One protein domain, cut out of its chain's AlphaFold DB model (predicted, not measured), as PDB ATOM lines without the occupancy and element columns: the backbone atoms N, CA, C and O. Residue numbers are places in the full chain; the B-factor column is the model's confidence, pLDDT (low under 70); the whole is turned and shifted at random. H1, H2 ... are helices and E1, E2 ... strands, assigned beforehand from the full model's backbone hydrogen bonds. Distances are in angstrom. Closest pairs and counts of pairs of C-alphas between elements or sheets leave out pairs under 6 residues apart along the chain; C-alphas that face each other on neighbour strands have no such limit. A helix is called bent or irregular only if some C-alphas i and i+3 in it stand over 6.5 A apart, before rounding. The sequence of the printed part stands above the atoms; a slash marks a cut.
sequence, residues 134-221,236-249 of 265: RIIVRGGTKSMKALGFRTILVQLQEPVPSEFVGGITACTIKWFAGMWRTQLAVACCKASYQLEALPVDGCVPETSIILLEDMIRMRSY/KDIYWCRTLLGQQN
ATOM      1  N   ARG A 134     157.212 141.924 164.582       46.84
ATOM      2  CA  ARG A 134     158.180 141.256 165.469       46.84
ATOM      3  C   ARG A 134     157.743 139.820 165.714       46.84
ATOM      4  O   ARG A 134     156.685 139.580 166.287       46.84
ATOM      5  N   ILE A 135     158.543 138.852 165.269       54.78
ATOM      6  CA  ILE A 135     158.107 137.458 165.228       54.78
ATOM      7  C   ILE A 135     159.151 136.532 165.871       54.78
ATOM      8  O   ILE A 135     160.320 136.466 165.492       54.78
ATOM      9  N   ILE A 136     158.723 135.768 166.875       49.47
ATOM     10  CA  ILE A 136     159.534 134.709 167.482       49.47
ATOM     11  C   ILE A 136     159.145 133.395 166.810       49.47
ATOM     12  O   ILE A 136     158.052 132.887 167.039       49.47
ATOM     13  N   VAL A 137     160.040 132.819 166.006       50.75
ATOM     14  CA  VAL A 137     159.782 131.532 165.353       50.75
ATOM     15  C   VAL A 137     160.487 130.405 166.103       50.75
ATOM     16  O   VAL A 137     161.714 130.330 166.158       50.75
ATOM     17  N   ARG A 138     159.685 129.486 166.652       45.97
ATOM     18  CA  ARG A 138     160.069 128.080 166.838       45.97
ATOM     19  C   ARG A 138     159.807 127.378 165.504       45.97
ATOM     20  O   ARG A 138     158.693 126.930 165.249       45.97
ATOM     21  N   GLY A 139     160.787 127.386 164.610       40.75
ATOM     22  CA  GLY A 139     160.616 126.940 163.232       40.75
ATOM     23  C   GLY A 139     160.794 125.439 163.121       40.75
ATOM     24  O   GLY A 139     161.889 124.926 163.310       40.75
ATOM     25  N   GLY A 140     159.723 124.734 162.769       42.50
ATOM     26  CA  GLY A 140     159.855 123.438 162.116       42.50
ATOM     27  C   GLY A 140     160.094 123.673 160.627       42.50
ATOM     28  O   GLY A 140     159.300 124.358 159.978       42.50
ATOM     29  N   THR A 141     161.169 123.123 160.069       48.06
ATOM     30  CA  THR A 141     161.338 123.072 158.614       48.06
ATOM     31  C   THR A 141     160.352 122.052 158.048       48.06
ATOM     32  O   THR A 141     160.510 120.842 158.202       48.06
ATOM     33  N   LYS A 142     159.298 122.514 157.368       53.84
ATOM     34  CA  LYS A 142     158.516 121.634 156.492       53.84
ATOM     35  C   LYS A 142     159.173 121.681 155.131       53.84
ATOM     36  O   LYS A 142     158.909 122.551 154.320       53.84
ATOM     37  N   SER A 143     160.094 120.766 154.871       50.03
ATOM     38  CA  SER A 143     160.651 120.695 153.529       50.03
ATOM     39  C   SER A 143     159.557 120.224 152.566       50.03
ATOM     40  O   SER A 143     159.058 119.107 152.703       50.03
ATOM     41  N   MET A 144     159.225 121.042 151.560       61.47
ATOM     42  CA  MET A 144     158.533 120.580 150.354       61.47
ATOM     43  C   MET A 144     159.518 119.737 149.528       61.47
ATOM     44  O   MET A 144     159.848 120.085 148.395       61.47
ATOM     45  N   LYS A 145     160.038 118.644 150.113       56.38
ATOM     46  CA  LYS A 145     161.099 117.803 149.526       56.38
ATOM     47  C   LYS A 145     160.741 117.364 148.111       56.38
ATOM     48  O   LYS A 145     161.607 117.372 147.250       56.38
ATOM     49  N   ALA A 146     159.461 117.073 147.877       64.69
ATOM     50  CA  ALA A 146     158.933 116.673 146.576       64.69
ATOM     51  C   ALA A 146     159.128 117.727 145.468       64.69
ATOM     52  O   ALA A 146     159.197 117.365 144.302       64.69
ATOM     53  N   LEU A 147     159.233 119.014 145.818       73.44
ATOM     54  CA  LEU A 147     159.427 120.115 144.867       73.44
ATOM     55  C   LEU A 147     160.844 120.711 144.911       73.44
ATOM     56  O   LEU A 147     161.141 121.620 144.142       73.44
ATOM     57  N   GLY A 148     161.709 120.235 145.813       78.12
ATOM     58  CA  GLY A 148     163.069 120.754 145.986       78.12
ATOM     59  C   GLY A 148     163.165 122.100 146.717       78.12
ATOM     60  O   GLY A 148     164.249 122.675 146.786       78.12
ATOM     61  N   PHE A 149     162.073 122.605 147.300       80.06
ATOM     62  CA  PHE A 149     162.067 123.872 148.040       80.06
ATOM     63  C   PHE A 149     162.080 123.647 149.559       80.06
ATOM     64  O   PHE A 149     161.421 122.746 150.092       80.06
ATOM     65  N   ARG A 150     162.828 124.487 150.281       78.81
ATOM     66  CA  ARG A 150     162.859 124.497 151.750       78.81
ATOM     67  C   ARG A 150     162.122 125.717 152.269       78.81
ATOM     68  O   ARG A 150     162.588 126.835 152.085       78.81
ATOM     69  N   THR A 151     161.002 125.491 152.938       81.12
ATOM     70  CA  THR A 151     160.227 126.551 153.574       81.12
ATOM     71  C   THR A 151     160.424 126.533 155.086       81.12
ATOM     72  O   THR A 151     160.826 125.531 155.690       81.12
ATOM     73  N   ILE A 152     160.145 127.673 155.700       80.25
ATOM     74  CA  ILE A 152     160.075 127.859 157.141       80.25
ATOM     75  C   ILE A 152     158.633 128.177 157.520       80.25
ATOM     76  O   ILE A 152     157.974 129.000 156.883       80.25
ATOM     77  N   LEU A 153     158.138 127.522 158.567       79.62
ATOM     78  CA  LEU A 153     156.873 127.908 159.173       79.62
ATOM     79  C   LEU A 153     157.127 129.048 160.157       79.62
ATOM     80  O   LEU A 153     157.929 128.903 161.076       79.62
ATOM     81  N   VAL A 154     156.427 130.158 159.973       77.75
ATOM     82  CA  VAL A 154     156.541 131.369 160.782       77.75
ATOM     83  C   VAL A 154     155.228 131.559 161.540       77.75
ATOM     84  O   VAL A 154     154.164 131.706 160.937       77.75
ATOM     85  N   GLN A 155     155.307 131.533 162.872       79.19
ATOM     86  CA  GLN A 155     154.187 131.851 163.762       79.19
ATOM     87  C   GLN A 155     154.267 133.310 164.176       79.19
ATOM     88  O   GLN A 155     155.274 133.729 164.734       79.19
ATOM     89  N   LEU A 156     153.215 134.068 163.910       75.69
ATOM     90  CA  LEU A 156     153.198 135.508 164.121       75.69
ATOM     91  C   LEU A 156     152.633 135.839 165.499       75.69
ATOM     92  O   LEU A 156     151.703 135.184 165.964       75.69
ATOM     93  N   GLN A 157     153.189 136.865 166.147       71.62
ATOM     94  CA  GLN A 157     152.617 137.414 167.382       71.62
ATOM     95  C   GLN A 157     151.424 138.328 167.092       71.62
ATOM     96  O   GLN A 157     150.473 138.378 167.866       71.62
ATOM     97  N   GLU A 158     151.470 139.010 165.952       77.25
ATOM     98  CA  GLU A 158     150.430 139.907 165.463       77.25
ATOM     99  C   GLU A 158     149.804 139.324 164.195       77.25
ATOM    100  O   GLU A 158     150.483 138.603 163.454       77.25
ATOM    101  N   PRO A 159     148.515 139.592 163.935       79.00
ATOM    102  CA  PRO A 159     147.880 139.090 162.733       79.00
ATOM    103  C   PRO A 159     148.482 139.754 161.487       79.00
ATOM    104  O   PRO A 159     148.701 140.964 161.461       79.00
ATOM    105  N   VAL A 160     148.690 138.977 160.422       78.88
ATOM    106  CA  VAL A 160     148.900 139.528 159.082       78.88
ATOM    107  C   VAL A 160     147.677 140.372 158.722       78.88
ATOM    108  O   VAL A 160     146.551 139.903 158.937       78.88
ATOM    109  N   PRO A 161     147.862 141.566 158.135       81.50
ATOM    110  CA  PRO A 161     146.746 142.327 157.597       81.50
ATOM    111  C   PRO A 161     145.919 141.491 156.618       81.50
ATOM    112  O   PRO A 161     146.445 140.643 155.882       81.50
ATOM    113  N   SER A 162     144.602 141.686 156.661       83.62
ATOM    114  CA  SER A 162     143.637 140.825 155.972       83.62
ATOM    115  C   SER A 162     143.844 140.818 154.461       83.62
ATOM    116  O   SER A 162     143.576 139.804 153.817       83.62
ATOM    117  N   GLU A 163     144.402 141.889 153.893       82.75
ATOM    118  CA  GLU A 163     144.724 141.973 152.477       82.75
ATOM    119  C   GLU A 163     145.809 140.986 152.029       82.75
ATOM    120  O   GLU A 163     145.915 140.744 150.833       82.75
ATOM    121  N   PHE A 164     146.595 140.384 152.922       84.50
ATOM    122  CA  PHE A 164     147.620 139.402 152.540       84.50
ATOM    123  C   PHE A 164     147.188 137.952 152.781       84.50
ATOM    124  O   PHE A 164     147.791 137.033 152.220       84.50
ATOM    125  N   VAL A 165     146.151 137.723 153.591       86.38
ATOM    126  CA  VAL A 165     145.658 136.379 153.921       86.38
ATOM    127  C   VAL A 165     145.127 135.681 152.663       86.38
ATOM    128  O   VAL A 165     144.432 136.274 151.842       86.38
ATOM    129  N   GLY A 166     145.477 134.403 152.490       84.75
ATOM    130  CA  GLY A 166     145.109 133.621 151.305       84.75
ATOM    131  C   GLY A 166     145.894 133.997 150.044       84.75
ATOM    132  O   GLY A 166     145.486 133.647 148.934       84.75
ATOM    133  N   GLY A 167     147.006 134.721 150.189       88.19
ATOM    134  CA  GLY A 167     147.857 135.166 149.092       88.19
ATOM    135  C   GLY A 167     149.306 134.698 149.190       88.19
ATOM    136  O   GLY A 167     149.777 134.205 150.220       88.19
ATOM    137  N   ILE A 168     150.010 134.891 148.075       90.44
ATOM    138  CA  ILE A 168     151.464 134.840 147.982       90.44
ATOM    139  C   ILE A 168     151.994 136.268 148.049       90.44
ATOM    140  O   ILE A 168     151.530 137.159 147.329       90.44
ATOM    141  N   THR A 169     152.966 136.473 148.926       90.56
ATOM    142  CA  THR A 169     153.581 137.766 149.208       90.56
ATOM    143  C   THR A 169     155.087 137.690 149.006       90.56
ATOM    144  O   THR A 169     155.714 136.684 149.330       90.56
ATOM    145  N   ALA A 170     155.672 138.749 148.458       90.88
ATOM    146  CA  ALA A 170     157.101 139.003 148.563       90.88
ATOM    147  C   ALA A 170     157.342 139.744 149.877       90.88
ATOM    148  O   ALA A 170     156.574 140.640 150.218       90.88
ATOM    149  N   CYS A 171     158.388 139.388 150.612       88.38
ATOM    150  CA  CYS A 171     158.772 140.106 151.819       88.38
ATOM    151  C   CYS A 171     160.281 140.069 152.047       88.38
ATOM    152  O   CYS A 171     161.004 139.231 151.498       88.38
ATOM    153  N   THR A 172     160.745 140.975 152.896       87.69
ATOM    154  CA  THR A 172     162.087 140.952 153.457       87.69
ATOM    155  C   THR A 172     162.028 140.265 154.821       87.69
ATOM    156  O   THR A 172     161.276 140.657 155.709       87.69
ATOM    157  N   ILE A 173     162.839 139.232 155.006       85.25
ATOM    158  CA  ILE A 173     163.046 138.547 156.277       85.25
ATOM    159  C   ILE A 173     164.353 139.037 156.882       85.25
ATOM    160  O   ILE A 173     165.409 138.918 156.257       85.25
ATOM    161  N   LYS A 174     164.309 139.507 158.128       83.94
ATOM    162  CA  LYS A 174     165.507 139.703 158.944       83.94
ATOM    163  C   LYS A 174     165.591 138.664 160.044       83.94
ATOM    164  O   LYS A 174     164.591 138.365 160.679       83.94
ATOM    165  N   TRP A 175     166.772 138.130 160.321       81.06
ATOM    166  CA  TRP A 175     166.968 137.222 161.453       81.06
ATOM    167  C   TRP A 175     168.298 137.456 162.149       81.06
ATOM    168  O   TRP A 175     169.254 137.967 161.561       81.06
ATOM    169  N   PHE A 176     168.368 137.076 163.423       73.81
ATOM    170  CA  PHE A 176     169.564 137.278 164.232       73.81
ATOM    171  C   PHE A 176     170.390 135.995 164.369       73.81
ATOM    172  O   PHE A 176     169.970 135.030 165.004       73.81
ATOM    173  N   ALA A 177     171.614 136.012 163.838       69.75
ATOM    174  CA  ALA A 177     172.576 134.911 163.942       69.75
ATOM    175  C   ALA A 177     173.943 135.414 164.441       69.75
ATOM    176  O   ALA A 177     174.974 135.216 163.804       69.75
ATOM    177  N   GLY A 178     173.950 136.150 165.560       69.25
ATOM    178  CA  GLY A 178     175.133 136.869 166.062       69.25
ATOM    179  C   GLY A 178     175.311 138.264 165.456       69.25
ATOM    180  O   GLY A 178     175.919 139.121 166.086       69.25
ATOM    181  N   MET A 179     174.698 138.497 164.298       72.38
ATOM    182  CA  MET A 179     174.425 139.793 163.683       72.38
ATOM    183  C   MET A 179     173.081 139.705 162.949       72.38
ATOM    184  O   MET A 179     172.635 138.593 162.635       72.38
ATOM    185  N   TRP A 180     172.443 140.846 162.687       75.62
ATOM    186  CA  TRP A 180     171.251 140.888 161.844       75.62
ATOM    187  C   TRP A 180     171.615 140.502 160.410       75.62
ATOM    188  O   TRP A 180     172.608 140.967 159.851       75.62
ATOM    189  N   ARG A 181     170.830 139.590 159.846       78.06
ATOM    190  CA  ARG A 181     170.875 139.165 158.449       78.06
ATOM    191  C   ARG A 181     169.557 139.554 157.808       78.06
ATOM    192  O   ARG A 181     168.544 139.504 158.493       78.06
ATOM    193  N   THR A 182     169.595 139.889 156.527       81.31
ATOM    194  CA  THR A 182     168.437 140.308 155.735       81.31
ATOM    195  C   THR A 182     168.381 139.454 154.475       81.31
ATOM    196  O   THR A 182     169.425 139.166 153.888       81.31
ATOM    197  N   GLN A 183     167.189 139.034 154.064       83.44
ATOM    198  CA  GLN A 183     166.991 138.229 152.863       83.44
ATOM    199  C   GLN A 183     165.587 138.383 152.315       83.44
ATOM    200  O   GLN A 183     164.643 138.594 153.064       83.44
ATOM    201  N   LEU A 184     165.446 138.198 151.011       85.56
ATOM    202  CA  LEU A 184     164.146 138.127 150.368       85.56
ATOM    203  C   LEU A 184     163.481 136.773 150.626       85.56
ATOM    204  O   LEU A 184     164.149 135.734 150.665       85.56
ATOM    205  N   ALA A 185     162.163 136.773 150.753       82.38
ATOM    206  CA  ALA A 185     161.377 135.558 150.815       82.38
ATOM    207  C   ALA A 185     160.044 135.689 150.091       82.38
ATOM    208  O   ALA A 185     159.443 136.759 150.008       82.38
ATOM    209  N   VAL A 186     159.570 134.542 149.616       83.31
ATOM    210  CA  VAL A 186     158.198 134.368 149.148       83.31
ATOM    211  C   VAL A 186     157.406 133.728 150.279       83.31
ATOM    212  O   VAL A 186     157.722 132.614 150.692       83.31
ATOM    213  N   ALA A 187     156.394 134.411 150.796       84.38
ATOM    214  CA  ALA A 187     155.567 133.938 151.895       84.38
ATOM    215  C   ALA A 187     154.139 133.615 151.443       84.38
ATOM    216  O   ALA A 187     153.484 134.394 150.754       84.38
ATOM    217  N   CYS A 188     153.635 132.464 151.881       85.62
ATOM    218  CA  CYS A 188     152.239 132.073 151.762       85.62
ATOM    219  C   CYS A 188     151.535 132.333 153.096       85.62
ATOM    220  O   CYS A 188     151.776 131.626 154.080       85.62
ATOM    221  N   CYS A 189     150.641 133.317 153.131       81.38
ATOM    222  CA  CYS A 189     149.875 133.673 154.325       81.38
ATOM    223  C   CYS A 189     148.639 132.770 154.429       81.38
ATOM    224  O   CYS A 189     147.576 133.083 153.894       81.38
ATOM    225  N   LYS A 190     148.791 131.608 155.075       77.31
ATOM    226  CA  LYS A 190     147.725 130.596 155.190       77.31
ATOM    227  C   LYS A 190     146.606 131.024 156.136       77.31
ATOM    228  O   LYS A 190     145.447 130.722 155.884       77.31
ATOM    229  N   ALA A 191     146.970 131.699 157.220       76.00
ATOM    230  CA  ALA A 191     146.052 132.196 158.233       76.00
ATOM    231  C   ALA A 191     146.598 133.494 158.833       76.00
ATOM    232  O   ALA A 191     147.784 133.792 158.684       76.00
ATOM    233  N   SER A 192     145.764 134.224 159.570       75.50
ATOM    234  CA  SER A 192     146.146 135.512 160.158       75.50
ATOM    235  C   SER A 192     147.397 135.427 161.034       75.50
ATOM    236  O   SER A 192     148.161 136.369 161.064       75.50
ATOM    237  N   TYR A 193     147.676 134.298 161.690       75.75
ATOM    238  CA  TYR A 193     148.841 134.156 162.579       75.75
ATOM    239  C   TYR A 193     149.897 133.166 162.075       75.75
ATOM    240  O   TYR A 193     150.825 132.816 162.805       75.75
ATOM    241  N   GLN A 194     149.753 132.661 160.847       76.69
ATOM    242  CA  GLN A 194     150.649 131.639 160.310       76.69
ATOM    243  C   GLN A 194     150.965 131.895 158.844       76.69
ATOM    244  O   GLN A 194     150.073 131.942 157.990       76.69
ATOM    245  N   LEU A 195     152.261 131.954 158.546       84.12
ATOM    246  CA  LEU A 195     152.750 131.959 157.177       84.12
ATOM    247  C   LEU A 195     153.863 130.951 156.970       84.12
ATOM    248  O   LEU A 195     154.579 130.556 157.889       84.12
ATOM    249  N   GLU A 196     153.991 130.528 155.727       86.00
ATOM    250  CA  GLU A 196     155.055 129.654 155.274       86.00
ATOM    251  C   GLU A 196     155.933 130.443 154.313       86.00
ATOM    252  O   GLU A 196     155.459 130.859 153.260       86.00
ATOM    253  N   ALA A 197     157.187 130.686 154.690       85.50
ATOM    254  CA  ALA A 197     158.107 131.485 153.895       85.50
ATOM    255  C   ALA A 197     159.175 130.622 153.227       85.50
ATOM    256  O   ALA A 197     159.714 129.694 153.826       85.50
ATOM    257  N   LEU A 198     159.500 130.956 151.986       87.38
ATOM    258  CA  LEU A 198     160.578 130.393 151.190       87.38
ATOM    259  C   LEU A 198     161.681 131.451 151.066       87.38
ATOM    260  O   LEU A 198     161.518 132.390 150.283       87.38
ATOM    261  N   PRO A 199     162.786 131.337 151.820       83.94
ATOM    262  CA  PRO A 199     163.919 132.239 151.664       83.94
ATOM    263  C   PRO A 199     164.541 132.065 150.273       83.94
ATOM    264  O   PRO A 199     164.831 130.946 149.853       83.94
ATOM    265  N   VAL A 200     164.738 133.166 149.546       79.88
ATOM    266  CA  VAL A 200     165.100 133.140 148.118       79.88
ATOM    267  C   VAL A 200     166.568 132.757 147.870       79.88
ATOM    268  O   VAL A 200     166.864 132.101 146.876       79.88
ATOM    269  N   ASP A 201     167.487 133.116 148.774       74.25
ATOM    270  CA  ASP A 201     168.948 133.025 148.546       74.25
ATOM    271  C   ASP A 201     169.725 132.284 149.658       74.25
ATOM    272  O   ASP A 201     170.818 132.692 150.055       74.25
ATOM    273  N   GLY A 202     169.139 131.246 150.270       71.38
ATOM    274  CA  GLY A 202     169.791 130.547 151.383       71.38
ATOM    275  C   GLY A 202     168.847 129.924 152.404       71.38
ATOM    276  O   GLY A 202     167.677 129.683 152.135       71.38
ATOM    277  N   CYS A 203     169.388 129.645 153.589       70.25
ATOM    278  CA  CYS A 203     168.667 129.000 154.681       70.25
ATOM    279  C   CYS A 203     168.555 129.931 155.890       70.25
ATOM    280  O   CYS A 203     169.537 130.558 156.292       70.25
ATOM    281  N   VAL A 204     167.381 129.931 156.520       68.88
ATOM    282  CA  VAL A 204     167.158 130.554 157.829       68.88
ATOM    283  C   VAL A 204     167.280 129.465 158.904       68.88
ATOM    284  O   VAL A 204     166.724 128.379 158.719       68.88
ATOM    285  N   PRO A 205     168.020 129.692 160.007       68.44
ATOM    286  CA  PRO A 205     168.135 128.704 161.076       68.44
ATOM    287  C   PRO A 205     166.776 128.436 161.734       68.44
ATOM    288  O   PRO A 205     166.036 129.380 162.007       68.44
ATOM    289  N   GLU A 206     166.499 127.169 162.051       61.41
ATOM    290  CA  GLU A 206     165.216 126.685 162.599       61.41
ATOM    291  C   GLU A 206     164.738 127.456 163.835       61.41
ATOM    292  O   GLU A 206     163.559 127.771 163.976       61.41
ATOM    293  N   THR A 207     165.660 127.827 164.718       64.62
ATOM    294  CA  THR A 207     165.378 128.638 165.903       64.62
ATOM    295  C   THR A 207     165.987 130.020 165.732       64.62
ATOM    296  O   THR A 207     167.110 130.273 166.177       64.62
ATOM    297  N   SER A 208     165.249 130.908 165.070       67.00
ATOM    298  CA  SER A 208     165.637 132.306 164.889       67.00
ATOM    299  C   SER A 208     164.479 133.233 165.231       67.00
ATOM    300  O   SER A 208     163.326 132.962 164.906       67.00
ATOM    301  N   ILE A 209     164.803 134.364 165.856       69.62
ATOM    302  CA  ILE A 209     163.890 135.507 165.870       69.62
ATOM    303  C   ILE A 209     163.901 136.072 164.457       69.62
ATOM    304  O   ILE A 209     164.979 136.351 163.922       69.62
ATOM    305  N   ILE A 210     162.717 136.188 163.873       76.75
ATOM    306  CA  ILE A 210     162.512 136.645 162.510       76.75
ATOM    307  C   ILE A 210     161.732 137.958 162.560       76.75
ATOM    308  O   ILE A 210     160.781 138.101 163.316       76.75
ATOM    309  N   LEU A 211     162.135 138.936 161.769       79.62
ATOM    310  CA  LEU A 211     161.340 140.124 161.496       79.62
ATOM    311  C   LEU A 211     160.908 140.053 160.041       79.62
ATOM    312  O   LEU A 211     161.717 139.705 159.179       79.62
ATOM    313  N   LEU A 212     159.642 140.356 159.791       80.25
ATOM    314  CA  LEU A 212     159.124 140.515 158.441       80.25
ATOM    315  C   LEU A 212     158.947 141.995 158.159       80.25
ATOM    316  O   LEU A 212     158.433 142.727 159.003       80.25
ATOM    317  N   GLU A 213     159.401 142.404 156.985       83.31
ATOM    318  CA  GLU A 213     159.339 143.766 156.480       83.31
ATOM    319  C   GLU A 213     158.959 143.745 154.992       83.31
ATOM    320  O   GLU A 213     158.999 142.695 154.342       83.31
ATOM    321  N   ASP A 214     158.589 144.911 154.461       83.88
ATOM    322  CA  ASP A 214     158.349 145.145 153.030       83.88
ATOM    323  C   ASP A 214     157.409 144.116 152.377       83.88
ATOM    324  O   ASP A 214     157.662 143.614 151.281       83.88
ATOM    325  N   MET A 215     156.325 143.753 153.073       85.12
ATOM    326  CA  MET A 215     155.346 142.802 152.549       85.12
ATOM    327  C   MET A 215     154.588 143.398 151.357       85.12
ATOM    328  O   MET A 215     153.854 144.374 151.490       85.12
ATOM    329  N   ILE A 216     154.722 142.763 150.195       87.75
ATOM    330  CA  ILE A 216     154.028 143.122 148.957       87.75
ATOM    331  C   ILE A 216     153.218 141.916 148.497       87.75
ATOM    332  O   ILE A 216     153.761 140.833 148.265       87.75
ATOM    333  N   ARG A 217     151.904 142.088 148.332       88.81
ATOM    334  CA  ARG A 217     151.058 141.037 147.760       88.81
ATOM    335  C   ARG A 217     151.380 140.882 146.282       88.81
ATOM    336  O   ARG A 217     151.282 141.835 145.521       88.81
ATOM    337  N   MET A 218     151.730 139.664 145.887       90.44
ATOM    338  CA  MET A 218     152.035 139.342 144.497       90.44
ATOM    339  C   MET A 218     150.818 138.785 143.773       90.44
ATOM    340  O   MET A 218     150.531 139.170 142.647       90.44
ATOM    341  N   ARG A 219     150.115 137.846 144.415       91.19
ATOM    342  CA  ARG A 219     148.944 137.175 143.841       91.19
ATOM    343  C   ARG A 219     148.119 136.468 144.907       91.19
ATOM    344  O   ARG A 219     148.587 136.224 146.018       91.19
ATOM    345  N   SER A 220     146.894 136.104 144.556       90.00
ATOM    346  CA  SER A 220     146.067 135.195 145.355       90.00
ATOM    347  C   SER A 220     146.564 133.748 145.254       90.00
ATOM    348  O   SER A 220     147.318 133.389 144.341       90.00
ATOM    349  N   TYR A 221     146.139 132.910 146.199       84.50
ATOM    350  CA  TYR A 221     146.360 131.471 146.126       84.50
ATOM    351  C   TYR A 221     145.683 130.881 144.883       84.50
ATOM    352  O   TYR A 221     144.554 131.234 144.546       84.50
ATOM    353  N   LYS A 236     158.617 131.490 139.195       92.94
ATOM    354  CA  LYS A 236     158.144 132.823 138.778       92.94
ATOM    355  C   LYS A 236     157.965 133.745 139.980       92.94
ATOM    356  O   LYS A 236     158.371 134.900 139.913       92.94
ATOM    357  N   ASP A 237     157.417 133.239 141.081       92.50
ATOM    358  CA  ASP A 237     157.231 134.038 142.290       92.50
ATOM    359  C   ASP A 237     158.583 134.474 142.889       92.50
ATOM    360  O   ASP A 237     158.757 135.628 143.270       92.50
ATOM    361  N   ILE A 238     159.582 133.588 142.901       90.12
ATOM    362  CA  ILE A 238     160.952 133.927 143.318       90.12
ATOM    363  C   ILE A 238     161.542 135.023 142.423       90.12
ATOM    364  O   ILE A 238     162.137 135.977 142.927       90.12
ATOM    365  N   TYR A 239     161.384 134.894 141.102       90.38
ATOM    366  CA  TYR A 239     161.844 135.904 140.150       90.38
ATOM    367  C   TYR A 239     161.206 137.269 140.439       90.38
ATOM    368  O   TYR A 239     161.918 138.251 140.630       90.38
ATOM    369  N   TRP A 240     159.880 137.317 140.570       89.19
ATOM    370  CA  TRP A 240     159.157 138.553 140.867       89.19
ATOM    371  C   TRP A 240     159.509 139.139 142.234       89.19
ATOM    372  O   TRP A 240     159.654 140.352 142.344       89.19
ATOM    373  N   CYS A 241     159.716 138.308 143.256       89.31
ATOM    374  CA  CYS A 241     160.184 138.754 144.566       89.31
ATOM    375  C   CYS A 241     161.526 139.497 144.456       89.31
ATOM    376  O   CYS A 241     161.670 140.597 144.995       89.31
ATOM    377  N   ARG A 242     162.483 138.953 143.686       87.44
ATOM    378  CA  ARG A 242     163.758 139.633 143.402       87.44
ATOM    379  C   ARG A 242     163.562 140.927 142.625       87.44
ATOM    380  O   ARG A 242     164.220 141.906 142.940       87.44
ATOM    381  N   THR A 243     162.674 140.963 141.639       86.19
ATOM    382  CA  THR A 243     162.436 142.187 140.863       86.19
ATOM    383  C   THR A 243     161.806 143.286 141.717       86.19
ATOM    384  O   THR A 243     162.275 144.420 141.688       86.19
ATOM    385  N   LEU A 244     160.791 142.953 142.518       84.06
ATOM    386  CA  LEU A 244     160.048 143.914 143.336       84.06
ATOM    387  C   LEU A 244     160.882 144.462 144.501       84.06
ATOM    388  O   LEU A 244     160.898 145.669 144.731       84.06
ATOM    389  N   LEU A 245     161.587 143.589 145.227       81.31
ATOM    390  CA  LEU A 245     162.323 143.971 146.438       81.31
ATOM    391  C   LEU A 245     163.829 144.156 146.207       81.31
ATOM    392  O   LEU A 245     164.483 144.909 146.925       81.31
ATOM    393  N   GLY A 246     164.406 143.508 145.193       70.75
ATOM    394  CA  GLY A 246     165.819 143.670 144.837       70.75
ATOM    395  C   GLY A 246     166.130 145.064 144.295       70.75
ATOM    396  O   GLY A 246     167.160 145.622 144.661       70.75
ATOM    397  N   GLN A 247     165.217 145.670 143.525       57.91
ATOM    398  CA  GLN A 247     165.364 147.059 143.068       57.91
ATOM    399  C   GLN A 247     165.324 148.070 144.227       57.91
ATOM    400  O   GLN A 247     166.053 149.064 144.205       57.91
ATOM    401  N   GLN A 248     164.525 147.806 145.269       54.00
ATOM    402  CA  GLN A 248     164.453 148.667 146.457       54.00
ATOM    403  C   GLN A 248     165.699 148.574 147.346       54.00
ATOM    404  O   GLN A 248     166.060 149.554 147.993       54.00
ATOM    405  N   ASN A 249     166.367 147.418 147.370       50.25
ATOM    406  CA  ASN A 249     167.564 147.214 148.184       50.25
ATOM    407  C   ASN A 249     168.855 147.648 147.478       50.25
ATOM    408  O   ASN A 249     169.805 148.003 148.156       50.25
TER     409      ASN A 249
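What this domain is: This is residues 134 to 221 and 236 to 249 of the 265 residues of the protein "Hypothetical protein" of Lotharella globosa (UniProt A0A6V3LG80). You are looking at one antiparallel sheet that folds round into a small barrel, nearly closed where E1 comes near E3, with the helix H1 packed outside on E4, E5 and E7. E2 pairs with E3 beyond that closing place, at the sheet's edge. The printed part has 102 residues, with seven named strands, E1 to E7, followed by H1; the class is mostly strand, and the sheet's order is E1, E7, E4, E5, E6, E3, E2. It is compact, with a radius of gyration of the C-alphas of 12.5 A, and rounded, spanning 32 by 30 by 27 A.

Where its parts are: Start in the sheet with its longest strand, E7, residues 207 to 220, 29.0 A long; it bends by 82 degrees at residue 216. E4, residues 167 to 176, is 26.5 A long and bends by 61 degrees at residue 170. E5, residues 180 to 191, is 26.9 A long and bends by 77 degrees at residue 184. E6 is residues 194 to 199, and E3 is residues 149 to 155. Find C-alpha 134 at (158.180, 141.256, 165.469), where E1, residues 134 to 138, begins; it runs on into E2, residues 141 to 144, at 81 degrees. H1, residues 236 to 249, is 19.6 A long and ends at C-alpha 249, (167.564, 147.214, 148.184).

How they stand to each other: In this folded sheet, bent back on itself into two leaves, E1, E7 and E4 face E6, E3 and E2, with E5 as the hinge. Look between E4 and E5, a hairpin, for N 173 and O 183, 2.7 A apart. E5 and E6, also a hairpin, have N 188 and O 196 at 2.8 A; E4, E5 and E6 form a meander, each strand the antiparallel neighbour of the one before. E3 to E6 and E4 to E7 are each a Greek key, a meander of three strands plus a fourth that closes back beside the strand at its far end. E7 and E4 have N 211 and O 174 at 2.7 A, E1 and E7 N 210 and O 135 at 2.9 A, E6 and E3 N 152 and O 197 at 2.8 A, and the hairpin E2 and E3 N 144 and O 149 at 3.1 A. Between E1 and E3 the closest C-alphas are those of Val 137 and Val 154, 5.6 A apart. H1 is on the sheet at a height of 8.4 A, over E7, E4 and, only just, with 3 C-alphas, E5; it runs slantwise to the strands, at 51 degrees to E4 on the local plane. The closest C-alphas of H1 and E4 are those of Cys 241 and Ala 170, 5.1 A apart. In H1, 8 of 10 O i to N i+4 pairs are within hydrogen-bond range.

The domain as a whole: The C-alphas farthest apart are those of Gly 178 and Ser 220, at 35.7 A. Residues 222 to 235 are not printed; across this cut, C-alphas 221 and 236 are 14.0 A apart. The link from E3 to E4, 11 residues, is long. The mean pLDDT of the printed part is 76.4; it is under 70 at residues 134 to 146, 177 to 178, 204 to 209 and 247 to 249.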